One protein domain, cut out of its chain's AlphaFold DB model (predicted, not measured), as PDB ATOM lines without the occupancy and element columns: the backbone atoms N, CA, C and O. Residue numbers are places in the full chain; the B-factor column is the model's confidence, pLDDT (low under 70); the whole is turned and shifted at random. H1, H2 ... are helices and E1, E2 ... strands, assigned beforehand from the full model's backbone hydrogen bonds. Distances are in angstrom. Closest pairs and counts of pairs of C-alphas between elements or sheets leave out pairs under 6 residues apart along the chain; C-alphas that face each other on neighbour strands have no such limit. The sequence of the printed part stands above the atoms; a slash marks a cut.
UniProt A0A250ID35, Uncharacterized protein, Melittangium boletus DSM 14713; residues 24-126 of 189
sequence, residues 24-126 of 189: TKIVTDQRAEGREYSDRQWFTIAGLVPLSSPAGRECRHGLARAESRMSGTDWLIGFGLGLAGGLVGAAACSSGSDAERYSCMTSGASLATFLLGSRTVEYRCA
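This is residues 24 to 126 of the 189 residues of an uncharacterized protein of Melittangium boletus DSM 14713 (UniProt A0A250ID35). The model is a rod made of two parts end to end: a twisted sheet of four strands makes one half, and a helical hairpin, H1 and H2, makes most of the other half. H1 reaches with its residues 72 to 82 over the near end of the sheet, and H2 leads straight into strand E4, while the long link of residues 45 to 62 runs back along the sheet from its helical end to its far end. The printed part has 103 residues, with two named helices and four named strands in the order E1 E2 E3 H1 H2 E4; the sheet's order is E1, E3, E4, E2, antiparallel throughout, and the class is mixed, helices and strands. The whole is loose, with a radius of gyration of the C-alphas of 18.5 A and spans of 61 by 23 by 17 A.

In the sheet, E3, residues 63 to 69, and E4, residues 116 to 125, are the inner strands; they are antiparallel at 149 degrees, with N 67 and O 122 within hydrogen-bond range at 2.7 A. E1, residues 24 to 27, is an edge strand antiparallel to E3 at 166 degrees, with N 26 and O 66 at 2.8 A. E2, residues 37 to 44, is the other edge strand, antiparallel to E4 at 150 degrees, with N 41 and O 119 at 2.8 A. Residues 43 to 44 of E2 also pair with residues 49 to 50, antiparallel. H1, residues 72 to 92, is on the sheet at a height over the sheet of 8.4 A; it is only just over E4, with 3 of its C-alphas falling on that strand, and runs along the strands, at 17 degrees to E4 on the local plane. The closest C-alphas of H1 and E4 are those of Asp 74 and Ser 118, 5.6 A apart. H2, residues 98 to 115, touches H1 in a helical hairpin, opposite ways at a steep tilt of 39 degrees; the closest C-alphas are those of Gly 86 and Ala 109, 4.1 A apart. H2 only grazes the sheet, with its residues 113 to 115. In H1 and H2 every O i to N i+4 pair is within hydrogen-bond range.

E1 begins at C-alpha 24, (140.607, 206.765, 230.151), and measures 10.0 A; E2 measures 22.9 A and E3 16.3 A. H1 begins at C-alpha 72, (129.296, 217.254, 224.771), and measures 30.2 A; H2 measures 25.3 A. E4 measures 27.6 A and ends at C-alpha 125, (130.404, 199.448, 241.518).

The two C-alphas farthest apart, those of Arg 31 and Ser 97, are 61.4 A apart. The printed part has no cut, and the one long link is that from E2 to E3, of 18 residues. The mean pLDDT of the printed part is 79.6; residue 24, residues 29 to 30, residue 34, residues 44 to 51, residue 68 and residue 70 are under 70.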
ATOM      1  N   THR A  24     139.954 207.633 229.166       64.19
ATOM      2  CA  THR A  24     140.607 206.765 230.151       64.19
ATOM      3  C   THR A  24     139.576 205.810 230.709       64.19
ATOM      4  O   THR A  24     138.565 206.214 231.283       64.19
ATOM      5  N   LYS A  25     139.828 204.520 230.503       72.00
ATOM      6  CA  LYS A  25     138.959 203.439 230.940       72.00
ATOM      7  C   LYS A  25     139.750 202.502 231.832       72.00
ATOM      8  O   LYS A  25     140.733 201.908 231.401       72.00
ATOM      9  N   ILE A  26     139.278 202.357 233.057       72.25
ATOM     10  CA  ILE A  26     139.796 201.423 234.043       72.25
ATOM     11  C   ILE A  26     138.753 200.317 234.173       72.25
ATOM     12  O   ILE A  26     137.593 200.577 234.490       72.25
ATOM     13  N   VAL A  27     139.158 199.087 233.877       74.00
ATOM     14  CA  VAL A  27     138.354 197.882 234.111       74.00
ATOM     15  C   VAL A  27     139.115 197.051 235.124       74.00
ATOM     16  O   VAL A  27     140.312 196.838 234.947       74.00
ATOM     17  N   THR A  28     138.442 196.631 236.188       72.00
ATOM     18  CA  THR A  28     139.014 195.708 237.170       72.00
ATOM     19  C   THR A  28     138.491 194.298 236.908       72.00
ATOM     20  O   THR A  28     137.499 194.118 236.199       72.00
ATOM     21  N   ASP A  29     139.137 193.287 237.488       67.50
ATOM     22  CA  ASP A  29     138.686 191.888 237.384       67.50
ATOM     23  C   ASP A  29     137.410 191.605 238.204       67.50
ATOM     24  O   ASP A  29     136.903 190.484 238.226       67.50
ATOM     25  N   GLN A  30     136.880 192.620 238.893       69.25
ATOM     26  CA  GLN A  30     135.668 192.508 239.692       69.25
ATOM     27  C   GLN A  30     134.427 192.540 238.800       69.25
ATOM     28  O   GLN A  30     134.319 193.316 237.845       69.25
ATOM     29  N   ARG A  31     133.442 191.708 239.138       75.00
ATOM     30  CA  ARG A  31     132.162 191.691 238.433       75.00
ATOM     31  C   ARG A  31     131.427 193.005 238.698       75.00
ATOM     32  O   ARG A  31     131.314 193.435 239.838       75.00
ATOM     33  N   ALA A  32     130.948 193.661 237.645       75.88
ATOM     34  CA  ALA A  32     130.166 194.884 237.791       75.88
ATOM     35  C   ALA A  32     128.757 194.564 238.305       75.88
ATOM     36  O   ALA A  32     128.042 193.780 237.678       75.88
ATOM     37  N   GLU A  33     128.355 195.210 239.397       71.50
ATOM     38  CA  GLU A  33     127.013 195.097 239.962       71.50
ATOM     39  C   GLU A  33     126.122 196.256 239.504       71.50
ATOM     40  O   GLU A  33     126.536 197.417 239.466       71.50
ATOM     41  N   GLY A  34     124.862 195.942 239.205       67.19
ATOM     42  CA  GLY A  34     123.804 196.944 239.125       67.19
ATOM     43  C   GLY A  34     123.876 197.899 237.928       67.19
ATOM     44  O   GLY A  34     124.215 197.522 236.803       67.19
ATOM     45  N   ARG A  35     123.416 199.134 238.169       74.31
ATOM     46  CA  ARG A  35     123.212 200.169 237.146       74.31
ATOM     47  C   ARG A  35     124.509 200.920 236.865       74.31
ATOM     48  O   ARG A  35     125.413 200.976 237.690       74.31
ATOM     49  N   GLU A  36     124.578 201.508 235.681       81.81
ATOM     50  CA  GLU A  36     125.643 202.438 235.327       81.81
ATOM     51  C   GLU A  36     125.358 203.809 235.931       81.81
ATOM     52  O   GLU A  36     124.247 204.328 235.798       81.81
ATOM     53  N   TYR A  37     126.353 204.364 236.614       81.88
ATOM     54  CA  TYR A  37     126.295 205.687 237.221       81.88
ATOM     55  C   TYR A  37     127.121 206.661 236.389       81.88
ATOM     56  O   TYR A  37     128.115 206.281 235.772       81.88
ATOM     57  N   SER A  38     126.702 207.923 236.370       82.94
ATOM     58  CA  SER A  38     127.402 209.001 235.682       82.94
ATOM     59  C   SER A  38     127.508 210.177 236.633       82.94
ATOM     60  O   SER A  38     126.487 210.651 237.136       82.94
ATOM     61  N   ASP A  39     128.733 210.622 236.887       79.25
ATOM     62  CA  ASP A  39     128.994 211.781 237.729       79.25
ATOM     63  C   ASP A  39     129.902 212.781 237.011       79.25
ATOM     64  O   ASP A  39     130.735 212.423 236.170       79.25
ATOM     65  N   ARG A  40     129.720 214.062 237.322       80.12
ATOM     66  CA  ARG A  40     130.495 215.151 236.729       80.12
ATOM     67  C   ARG A  40     131.547 215.602 237.718       80.12
ATOM     68  O   ARG A  40     131.236 216.149 238.773       80.12
ATOM     69  N   GLN A  41     132.799 215.446 237.318       78.25
ATOM     70  CA  GLN A  41     133.930 215.864 238.116       78.25
ATOM     71  C   GLN A  41     134.479 217.203 237.642       78.25
ATOM     72  O   GLN A  41     134.671 217.436 236.445       78.25
ATOM     73  N   TRP A  42     134.725 218.080 238.609       78.56
ATOM     74  CA  TRP A  42     135.305 219.396 238.392       78.56
ATOM     75  C   TRP A  42     136.723 219.405 238.928       78.56
ATOM     76  O   TRP A  42     136.973 219.007 240.068       78.56
ATOM     77  N   PHE A  43     137.643 219.892 238.112       71.81
ATOM     78  CA  PHE A  43     139.047 219.966 238.459       71.81
ATOM     79  C   PHE A  43     139.579 221.356 238.171       71.81
ATOM     80  O   PHE A  43     139.231 221.972 237.160       71.81
ATOM     81  N   THR A  44     140.474 221.816 239.038       68.50
ATOM     82  CA  THR A  44     141.373 222.911 238.671       68.50
ATOM     83  C   THR A  44     142.643 222.371 238.022       68.50
ATOM     84  O   THR A  44     142.913 221.172 238.122       68.50
ATOM     85  N   ILE A  45     143.385 223.252 237.340       60.38
ATOM     86  CA  ILE A  45     144.756 223.083 236.814       60.38
ATOM     87  C   ILE A  45     145.138 221.616 236.574       60.38
ATOM     88  O   ILE A  45     145.615 220.934 237.477       60.38
ATOM     89  N   ALA A  46     144.942 221.132 235.346       55.28
ATOM     90  CA  ALA A  46     145.372 219.799 234.901       55.28
ATOM     91  C   ALA A  46     144.902 218.595 235.758       55.28
ATOM     92  O   ALA A  46     145.450 217.505 235.609       55.28
ATOM     93  N   GLY A  47     143.893 218.748 236.626       56.59
ATOM     94  CA  GLY A  47     143.449 217.674 237.524       56.59
ATOM     95  C   GLY A  47     144.047 217.728 238.931       56.59
ATOM     96  O   GLY A  47     143.803 216.809 239.709       56.59
ATOM     97  N   LEU A  48     144.825 218.764 239.270       60.19
ATOM     98  CA  LEU A  48     145.606 218.810 240.512       60.19
ATOM     99  C   LEU A  48     144.751 218.985 241.767       60.19
ATOM    100  O   LEU A  48     145.068 218.395 242.797       60.19
ATOM    101  N   VAL A  49     143.679 219.781 241.698       69.19
ATOM    102  CA  VAL A  49     142.756 219.945 242.831       69.19
ATOM    103  C   VAL A  49     141.357 219.510 242.408       69.19
ATOM    104  O   VAL A  49     140.759 220.177 241.551       69.19
ATOM    105  N   PRO A  50     140.821 218.417 242.985       67.06
ATOM    106  CA  PRO A  50     139.433 218.039 242.781       67.06
ATOM    107  C   PRO A  50     138.534 219.043 243.506       67.06
ATOM    108  O   PRO A  50     138.666 219.267 244.707       67.06
ATOM    109  N   LEU A  51     137.614 219.659 242.768       68.56
ATOM    110  CA  LEU A  51     136.574 220.527 243.330       68.56
ATOM    111  C   LEU A  51     135.306 219.740 243.683       68.56
ATOM    112  O   LEU A  51     134.450 220.234 244.413       68.56
ATOM    113  N   SER A  52     135.181 218.519 243.162       74.25
ATOM    114  CA  SER A  52     134.057 217.612 243.384       74.25
ATOM    115  C   SER A  52     134.482 216.363 244.152       74.25
ATOM    116  O   SER A  52     135.657 215.991 244.176       74.25
ATOM    117  N   SER A  53     133.510 215.660 244.732       73.25
ATOM    118  CA  SER A  53     133.741 214.331 245.297       73.25
ATOM    119  C   SER A  53     134.278 213.345 244.245       73.25
ATOM    120  O   SER A  53     133.938 213.450 243.060       73.25
ATOM    121  N   PRO A  54     135.113 212.373 244.655       70.06
ATOM    122  CA  PRO A  54     135.536 211.301 243.768       70.06
ATOM    123  C   PRO A  54     134.336 210.421 243.393       70.06
ATOM    124  O   PRO A  54     133.529 210.068 244.257       70.06
ATOM    125  N   ALA A  55     134.238 210.067 242.112       73.19
ATOM    126  CA  ALA A  55     133.226 209.159 241.597       73.19
ATOM    127  C   ALA A  55     133.375 207.777 242.251       73.19
ATOM    128  O   ALA A  55     134.493 207.280 242.417       73.19
ATOM    129  N   GLY A  56     132.254 207.162 242.633       72.06
ATOM    130  CA  GLY A  56     132.243 205.843 243.266       72.06
ATOM    131  C   GLY A  56     132.540 205.834 244.764       72.06
ATOM    132  O   GLY A  56     132.812 204.767 245.312       72.06
ATOM    133  N   ARG A  57     132.462 206.979 245.456       78.56
ATOM    134  CA  ARG A  57     132.585 207.047 246.928       78.56
ATOM    135  C   ARG A  57     131.530 206.194 247.647       78.56
ATOM    136  O   ARG A  57     131.738 205.769 248.778       78.56
ATOM    137  N   GLU A  58     130.398 205.950 247.003       79.75
ATOM    138  CA  GLU A  58     129.317 205.090 247.475       79.75
ATOM    139  C   GLU A  58     129.562 203.591 247.232       79.75
ATOM    140  O   GLU A  58     128.888 202.755 247.839       79.75
ATOM    141  N   CYS A  59     130.526 203.228 246.378       80.12
ATOM    142  CA  CYS A  59     130.829 201.838 246.065       80.12
ATOM    143  C   CYS A  59     131.612 201.190 247.213       80.12
ATOM    144  O   CYS A  59     132.839 201.263 247.278       80.12
ATOM    145  N   ARG A  60     130.900 200.504 248.114       81.69
ATOM    146  CA  ARG A  60     131.486 199.851 249.302       81.69
ATOM    147  C   ARG A  60     132.575 198.825 248.980       81.69
ATOM    148  O   ARG A  60     133.485 198.641 249.780       81.69
ATOM    149  N   HIS A  61     132.477 198.172 247.826       80.62
ATOM    150  CA  HIS A  61     133.399 197.121 247.386       80.62
ATOM    151  C   HIS A  61     134.359 197.579 246.278       80.62
ATOM    152  O   HIS A  61     135.048 196.763 245.672       80.62
ATOM    153  N   GLY A  62     134.432 198.888 246.023       79.44
ATOM    154  CA  GLY A  62     135.267 199.467 244.976       79.44
ATOM    155  C   GLY A  62     134.595 199.507 243.602       79.44
ATOM    156  O   GLY A  62     133.390 199.302 243.457       79.44
ATOM    157  N   LEU A  63     135.388 199.830 242.582       78.81
ATOM    158  CA  LEU A  63     134.930 200.052 241.211       78.81
ATOM    159  C   LEU A  63     135.212 198.820 240.341       78.81
ATOM    160  O   LEU A  63     136.352 198.364 240.254       78.81
ATOM    161  N   ALA A  64     134.191 198.314 239.650       82.88
ATOM    162  CA  ALA A  64     134.358 197.308 238.596       82.88
ATOM    163  C   ALA A  64     134.791 197.948 237.271       82.88
ATOM    164  O   ALA A  64     135.574 197.401 236.494       82.88
ATOM    165  N   ARG A  65     134.263 199.145 237.005       80.19
ATOM    166  CA  ARG A  65     134.586 199.934 235.821       80.19
ATOM    167  C   ARG A  65     134.507 201.411 236.153       80.19
ATOM    168  O   ARG A  65     133.551 201.834 236.797       80.19
ATOM    169  N   ALA A  66     135.453 202.181 235.640       80.75
ATOM    170  CA  ALA A  66     135.359 203.629 235.549       80.75
ATOM    171  C   ALA A  66     135.832 204.077 234.166       80.75
ATOM    172  O   ALA A  66     136.821 203.576 233.635       80.75
ATOM    173  N   GLU A  67     135.107 205.003 233.567       80.31
ATOM    174  CA  GLU A  67     135.334 205.495 232.224       80.31
ATOM    175  C   GLU A  67     135.165 207.009 232.226       80.31
ATOM    176  O   GLU A  67     134.063 207.536 232.348       80.31
ATOM    177  N   SER A  68     136.280 207.724 232.116       69.06
ATOM    178  CA  SER A  68     136.271 209.174 231.982       69.06
ATOM    179  C   SER A  68     136.093 209.526 230.512       69.06
ATOM    180  O   SER A  68     136.968 209.251 229.684       69.06
ATOM    181  N   ARG A  69     134.981 210.190 230.202       73.12
ATOM    182  CA  ARG A  69     134.659 210.719 228.878       73.12
ATOM    183  C   ARG A  69     134.539 212.236 228.925       73.12
ATOM    184  O   ARG A  69     134.104 212.827 229.911       73.12
ATOM    185  N   MET A  70     134.892 212.871 227.814       68.75
ATOM    186  CA  MET A  70     134.522 214.259 227.579       68.75
ATOM    187  C   MET A  70     133.110 214.265 226.987       68.75
ATOM    188  O   MET A  70     132.908 213.870 225.840       68.75
ATOM    189  N   SER A  71     132.119 214.638 227.796       74.44
ATOM    190  CA  SER A  71     130.736 214.781 227.339       74.44
ATOM    191  C   SER A  71     130.600 216.020 226.446       74.44
ATOM    192  O   SER A  71     131.337 216.994 226.603       74.44
ATOM    193  N   GLY A  72     129.613 216.046 225.546       74.38
ATOM    194  CA  GLY A  72     129.296 217.254 224.771       74.38
ATOM    195  C   GLY A  72     129.008 218.471 225.664       74.38
ATOM    196  O   GLY A  72     129.343 219.600 225.313       74.38
ATOM    197  N   THR A  73     128.477 218.249 226.869       78.75
ATOM    198  CA  THR A  73     128.304 219.311 227.869       78.75
ATOM    199  C   THR A  73     129.642 219.838 228.394       78.75
ATOM    200  O   THR A  73     129.767 221.038 228.609       78.75
ATOM    201  N   ASP A  74     130.652 218.975 228.565       73.31
ATOM    202  CA  ASP A  74     132.004 219.395 228.970       73.31
ATOM    203  C   ASP A  74     132.641 220.291 227.901       73.31
ATOM    204  O   ASP A  74     133.285 221.291 228.218       73.31
ATOM    205  N   TRP A  75     132.392 219.987 226.623       79.94
ATOM    206  CA  TRP A  75     132.820 220.837 225.514       79.94
ATOM    207  C   TRP A  75     132.140 222.214 225.538       79.94
ATOM    208  O   TRP A  75     132.818 223.235 225.418       79.94
ATOM    209  N   LEU A  76     130.821 222.262 225.763       82.94
ATOM    210  CA  LEU A  76     130.079 223.525 225.873       82.94
ATOM    211  C   LEU A  76     130.554 224.378 227.055       82.94
ATOM    212  O   LEU A  76     130.673 225.595 226.919       82.94
ATOM    213  N   ILE A  77     130.857 223.751 228.193       81.94
ATOM    214  CA  ILE A  77     131.409 224.437 229.366       81.94
ATOM    215  C   ILE A  77     132.788 225.015 229.041       81.94
ATOM    216  O   ILE A  77     133.024 226.191 229.305       81.94
ATOM    217  N   GLY A  78     133.675 224.235 228.417       82.12
ATOM    218  CA  GLY A  78     134.996 224.712 228.002       82.12
ATOM    219  C   GLY A  78     134.920 225.891 227.027       82.12
ATOM    220  O   GLY A  78     135.645 226.874 227.187       82.12
ATOM    221  N   PHE A  79     133.996 225.831 226.064       84.00
ATOM    222  CA  PHE A  79     133.736 226.923 225.125       84.00
ATOM    223  C   PHE A  79     133.191 228.174 225.828       84.00
ATOM    224  O   PHE A  79     133.692 229.278 225.605       84.00
ATOM    225  N   GLY A  80     132.209 228.008 226.719       86.00
ATOM    226  CA  GLY A  80     131.641 229.101 227.510       86.00
ATOM    227  C   GLY A  80     132.676 229.770 228.414       86.00
ATOM    228  O   GLY A  80     132.750 230.997 228.458       86.00
ATOM    229  N   LEU A  81     133.527 228.980 229.073       85.81
ATOM    230  CA  LEU A  81     134.644 229.473 229.881       85.81
ATOM    231  C   LEU A  81     135.671 230.226 229.036       85.81
ATOM    232  O   LEU A  81     136.136 231.281 229.457       85.81
ATOM    233  N   GLY A  82     135.985 229.735 227.835       85.75
ATOM    234  CA  GLY A  82     136.882 230.423 226.909       85.75
ATOM    235  C   GLY A  82     136.332 231.782 226.472       85.75
ATOM    236  O   GLY A  82     137.050 232.780 226.505       85.75
ATOM    237  N   LEU A  83     135.042 231.856 226.126       88.56
ATOM    238  CA  LEU A  83     134.389 233.124 225.786       88.56
ATOM    239  C   LEU A  83     134.355 234.090 226.975       88.56
ATOM    240  O   LEU A  83     134.732 235.251 226.828       88.56
ATOM    241  N   ALA A  84     133.946 233.615 228.153       90.12
ATOM    242  CA  ALA A  84     133.896 234.434 229.359       90.12
ATOM    243  C   ALA A  84     135.290 234.949 229.747       90.12
ATOM    244  O   ALA A  84     135.473 236.150 229.946       90.12
ATOM    245  N   GLY A  85     136.293 234.067 229.775       87.94
ATOM    246  CA  GLY A  85     137.684 234.422 230.043       87.94
ATOM    247  C   GLY A  85     138.249 235.398 229.017       87.94
ATOM    248  O   GLY A  85     138.962 236.329 229.383       87.94
ATOM    249  N   GLY A  86     137.890 235.238 227.742       89.69
ATOM    250  CA  GLY A  86     138.300 236.150 226.681       89.69
ATOM    251  C   GLY A  86     137.699 237.544 226.824       89.69
ATOM    252  O   GLY A  86     138.418 238.530 226.684       89.69
ATOM    253  N   LEU A  87     136.411 237.644 227.164       91.50
ATOM    254  CA  LEU A  87     135.752 238.930 227.416       91.50
ATOM    255  C   LEU A  87     136.344 239.639 228.637       91.50
ATOM    256  O   LEU A  87     136.650 240.828 228.565       91.50
ATOM    257  N   VAL A  88     136.562 238.908 229.734       92.06
ATOM    258  CA  VAL A  88     137.203 239.447 230.944       92.06
ATOM    259  C   VAL A  88     138.635 239.896 230.644       92.06
ATOM    260  O   VAL A  88     139.032 240.992 231.035       92.06
ATOM    261  N   GLY A  89     139.396 239.095 229.896       88.56
ATOM    262  CA  GLY A  89     140.751 239.438 229.470       88.56
ATOM    263  C   GLY A  89     140.797 240.679 228.575       88.56
ATOM    264  O   GLY A  89     141.603 241.577 228.802       88.56
ATOM    265  N   ALA A  90     139.893 240.788 227.599       89.81
ATOM    266  CA  ALA A  90     139.783 241.971 226.747       89.81
ATOM    267  C   ALA A  90     139.430 243.230 227.559       89.81
ATOM    268  O   ALA A  90     140.017 244.290 227.341       89.81
ATOM    269  N   ALA A  91     138.506 243.107 228.518       92.19
ATOM    270  CA  ALA A  91     138.102 244.203 229.393       92.19
ATOM    271  C   ALA A  91     139.254 244.687 230.290       92.19
ATOM    272  O   ALA A  91     139.422 245.896 230.466       92.19
ATOM    273  N   ALA A  92     140.088 243.767 230.788       92.50
ATOM    274  CA  ALA A  92     141.268 244.095 231.589       92.50
ATOM    275  C   ALA A  92     142.277 244.979 230.832       92.50
ATOM    276  O   ALA A  92     142.943 245.808 231.446       92.50
ATOM    277  N   CYS A  93     142.344 244.860 229.503       93.94
ATOM    278  CA  CYS A  93     143.219 245.658 228.638       93.94
ATOM    279  C   CYS A  93     142.434 246.666 227.781       93.94
ATOM    280  O   CYS A  93     142.879 247.068 226.705       93.94
ATOM    281  N   SER A  94     141.258 247.095 228.251       92.25
ATOM    282  CA  SER A  94     140.351 247.963 227.491       92.25
ATOM    283  C   SER A  94     140.948 249.326 227.124       92.25
ATOM    284  O   SER A  94     140.561 249.881 226.100       92.25
ATOM    285  N   SER A  95     141.924 249.847 227.871       92.31
ATOM    286  CA  SER A  95     142.624 251.104 227.557       92.31
ATOM    287  C   SER A  95     143.858 250.945 226.657       92.31
ATOM    288  O   SER A  95     144.467 251.949 226.299       92.31
ATOM    289  N   GLY A  96     144.249 249.712 226.320       89.75
ATOM    290  CA  GLY A  96     145.430 249.419 225.506       89.75
ATOM    291  C   GLY A  96     145.185 249.494 223.998       89.75
ATOM    292  O   GLY A  96     144.071 249.741 223.525       89.75
ATOM    293  N   SER A  97     146.246 249.235 223.237       94.19
ATOM    294  CA  SER A  97     146.187 249.053 221.783       94.19
ATOM    295  C   SER A  97     145.371 247.811 221.391       94.19
ATOM    296  O   SER A  97     145.181 246.889 222.188       94.19
ATOM    297  N   ASP A  98     144.929 247.727 220.132       91.31
ATOM    298  CA  ASP A  98     144.187 246.551 219.647       91.31
ATOM    299  C   ASP A  98     145.002 245.251 219.753       91.31
ATOM    300  O   ASP A  98     144.445 244.181 220.004       91.31
ATOM    301  N   ALA A  99     146.331 245.341 219.626       90.56
ATOM    302  CA  ALA A  99     147.231 244.208 219.820       90.56
ATOM    303  C   ALA A  99     147.243 243.726 221.282       90.56
ATOM    304  O   ALA A  99     147.167 242.523 221.527       90.56
ATOM    305  N   GLU A 100     147.281 244.649 222.249       89.00
ATOM    306  CA  GLU A 100     147.215 244.318 223.679       89.00
ATOM    307  C   GLU A 100     145.859 243.726 224.051       89.00
ATOM    308  O   GLU A 100     145.810 242.683 224.698       89.00
ATOM    309  N   ARG A 101     144.756 244.318 223.577       88.69
ATOM    310  CA  ARG A 101     143.407 243.764 223.784       88.69
ATOM    311  C   ARG A 101     143.298 242.337 223.262       88.69
ATOM    312  O   ARG A 101     142.758 241.478 223.956       88.69
ATOM    313  N   TYR A 102     143.836 242.065 222.073       85.94
ATOM    314  CA  TYR A 102     143.822 240.724 221.490       85.94
ATOM    315  C   TYR A 102     144.685 239.733 222.286       85.94
ATOM    316  O   TYR A 102     144.270 238.597 222.529       85.94
ATOM    317  N   SER A 103     145.864 240.158 222.745       89.75
ATOM    318  CA  SER A 103     146.700 239.349 223.635       89.75
ATOM    319  C   SER A 103     145.988 239.033 224.951       89.75
ATOM    320  O   SER A 103     145.936 237.867 225.326       89.75
ATOM    321  N   CYS A 104     145.370 240.018 225.607       89.50
ATOM    322  CA  CYS A 104     144.671 239.798 226.873       89.50
ATOM    323  C   CYS A 104     143.404 238.950 226.706       89.50
ATOM    324  O   CYS A 104     143.106 238.107 227.550       89.50
ATOM    325  N   MET A 105     142.688 239.109 225.591       89.25
ATOM    326  CA  MET A 105     141.566 238.245 225.222       89.25
ATOM    327  C   MET A 105     142.016 236.789 225.062       89.25
ATOM    328  O   MET A 105     141.432 235.881 225.648       89.25
ATOM    329  N   THR A 106     143.069 236.544 224.281       85.12
ATOM    330  CA  THR A 106     143.549 235.177 224.013       85.12
ATOM    331  C   THR A 106     144.154 234.519 225.253       85.12
ATOM    332  O   THR A 106     143.885 233.340 225.506       85.12
ATOM    333  N   SER A 107     144.899 235.270 226.071       84.62
ATOM    334  CA  SER A 107     145.411 234.777 227.352       84.62
ATOM    335  C   SER A 107     144.290 234.529 228.355       84.62
ATOM    336  O   SER A 107     144.304 233.500 229.019       84.62
ATOM    337  N   GLY A 108     143.295 235.417 228.439       86.19
ATOM    338  CA  GLY A 108     142.145 235.270 229.332       86.19
ATOM    339  C   GLY A 108     141.284 234.057 228.985       86.19
ATOM    340  O   GLY A 108     140.931 233.280 229.870       86.19
ATOM    341  N   ALA A 109     141.016 233.842 227.694       85.19
ATOM    342  CA  ALA A 109     140.305 232.661 227.211       85.19
ATOM    343  C   ALA A 109     141.059 231.370 227.566       85.19
ATOM    344  O   ALA A 109     140.482 230.439 228.121       85.19
ATOM    345  N   SER A 110     142.370 231.347 227.302       81.56
ATOM    346  CA  SER A 110     143.215 230.176 227.564       81.56
ATOM    347  C   SER A 110     143.339 229.886 229.061       81.56
ATOM    348  O   SER A 110     143.239 228.735 229.475       81.56
ATOM    349  N   LEU A 111     143.514 230.926 229.882       81.88
ATOM    350  CA  LEU A 111     143.608 230.810 231.333       81.88
ATOM    351  C   LEU A 111     142.304 230.261 231.922       81.88
ATOM    352  O   LEU A 111     142.350 229.334 232.721       81.88
ATOM    353  N   ALA A 112     141.146 230.781 231.512       82.19
ATOM    354  CA  ALA A 112     139.859 230.326 232.034       82.19
ATOM    355  C   ALA A 112     139.603 228.842 231.733       82.19
ATOM    356  O   ALA A 112     139.229 228.088 232.631       82.19
ATOM    357  N   THR A 113     139.868 228.405 230.499       75.75
ATOM    358  CA  THR A 113     139.716 226.996 230.108       75.75
ATOM    359  C   THR A 113     140.761 226.091 230.772       75.75
ATOM    360  O   THR A 113     140.483 224.927 231.039       75.75
ATOM    361  N   PHE A 114     141.959 226.602 231.067       74.50
ATOM    362  CA  PHE A 114     142.993 225.834 231.766       74.50
ATOM    363  C   PHE A 114     142.725 225.709 233.273       74.50
ATOM    364  O   PHE A 114     143.019 224.676 233.879       74.50
ATOM    365  N   LEU A 115     142.174 226.758 233.887       77.75
ATOM    366  CA  LEU A 115     141.902 226.803 235.320       77.75
ATOM    367  C   LEU A 115     140.673 225.989 235.717       77.75
ATOM    368  O   LEU A 115     140.670 225.463 236.825       77.75
ATOM    369  N   LEU A 116     139.663 225.872 234.851       76.38
ATOM    370  CA  LEU A 116     138.461 225.079 235.105       76.38
ATOM    371  C   LEU A 116     138.275 224.020 234.016       76.38
ATOM    372  O   LEU A 116     137.923 224.331 232.879       76.38
ATOM    373  N   GLY A 117     138.445 222.755 234.396       73.44
ATOM    374  CA  GLY A 117     138.088 221.609 233.571       73.44
ATOM    375  C   GLY A 117     136.918 220.846 234.180       73.44
ATOM    376  O   GLY A 117     136.926 220.547 235.375       73.44
ATOM    377  N   SER A 118     135.932 220.483 233.361       77.56
ATOM    378  CA  SER A 118     134.929 219.484 233.731       77.56
ATOM    379  C   SER A 118     135.142 218.204 232.928       77.56
ATOM    380  O   SER A 118     135.493 218.250 231.747       77.56
ATOM    381  N   ARG A 119     134.946 217.054 233.572       74.81
ATOM    382  CA  ARG A 119     134.901 215.747 232.907       74.81
ATOM    383  C   ARG A 119     133.744 214.928 233.442       74.81
ATOM    384  O   ARG A 119     133.382 215.039 234.612       74.81
ATOM    385  N   THR A 120     133.193 214.082 232.588       79.69
ATOM    386  CA  THR A 120     132.118 213.166 232.953       79.69
ATOM    387  C   THR A 120     132.712 211.778 233.167       79.69
ATOM    388  O   THR A 120     133.402 211.255 232.295       79.69
ATOM    389  N   VAL A 121     132.469 211.182 234.331       80.19
ATOM    390  CA  VAL A 121     132.950 209.843 234.675       80.19
ATOM    391  C   VAL A 121     131.757 208.907 234.772       80.19
ATOM    392  O   VAL A 121     130.887 209.065 235.623       80.19
ATOM    393  N   GLU A 122     131.724 207.926 233.880       84.81
ATOM    394  CA  GLU A 122     130.791 206.807 233.925       84.81
ATOM    395  C   GLU A 122     131.429 205.676 234.733       84.81
ATOM    396  O   GLU A 122     132.575 205.302 234.488       84.81
ATOM    397  N   TYR A 123     130.729 205.117 235.715       82.94
ATOM    398  CA  TYR A 123     131.283 204.055 236.550       82.94
ATOM    399  C   TYR A 123     130.244 203.026 236.978       82.94
ATOM    400  O   TYR A 123     129.032 203.238 236.919       82.94
ATOM    401  N   ARG A 124     130.748 201.865 237.399       85.62
ATOM    402  CA  ARG A 124     129.967 200.778 237.990       85.62
ATOM    403  C   ARG A 124     130.666 200.261 239.236       85.62
ATOM    404  O   ARG A 124     131.881 200.036 239.218       85.62
ATOM    405  N   CYS A 125     129.893 200.050 240.295       84.19
ATOM    406  CA  CYS A 125     130.404 199.448 241.518       84.19
ATOM    407  C   CYS A 125     130.726 197.966 241.297       84.19
ATOM    408  O   CYS A 125     130.099 197.290 240.477       84.19
ATOM    409  N   ALA A 126     131.730 197.476 242.017       84.44
ATOM    410  CA  ALA A 126     132.005 196.054 242.106       84.44
ATOM    411  C   ALA A 126     130.917 195.358 242.926       84.44
ATOM    412  O   ALA A 126     130.563 195.825 244.011       84.44
TER     413      ALA A 126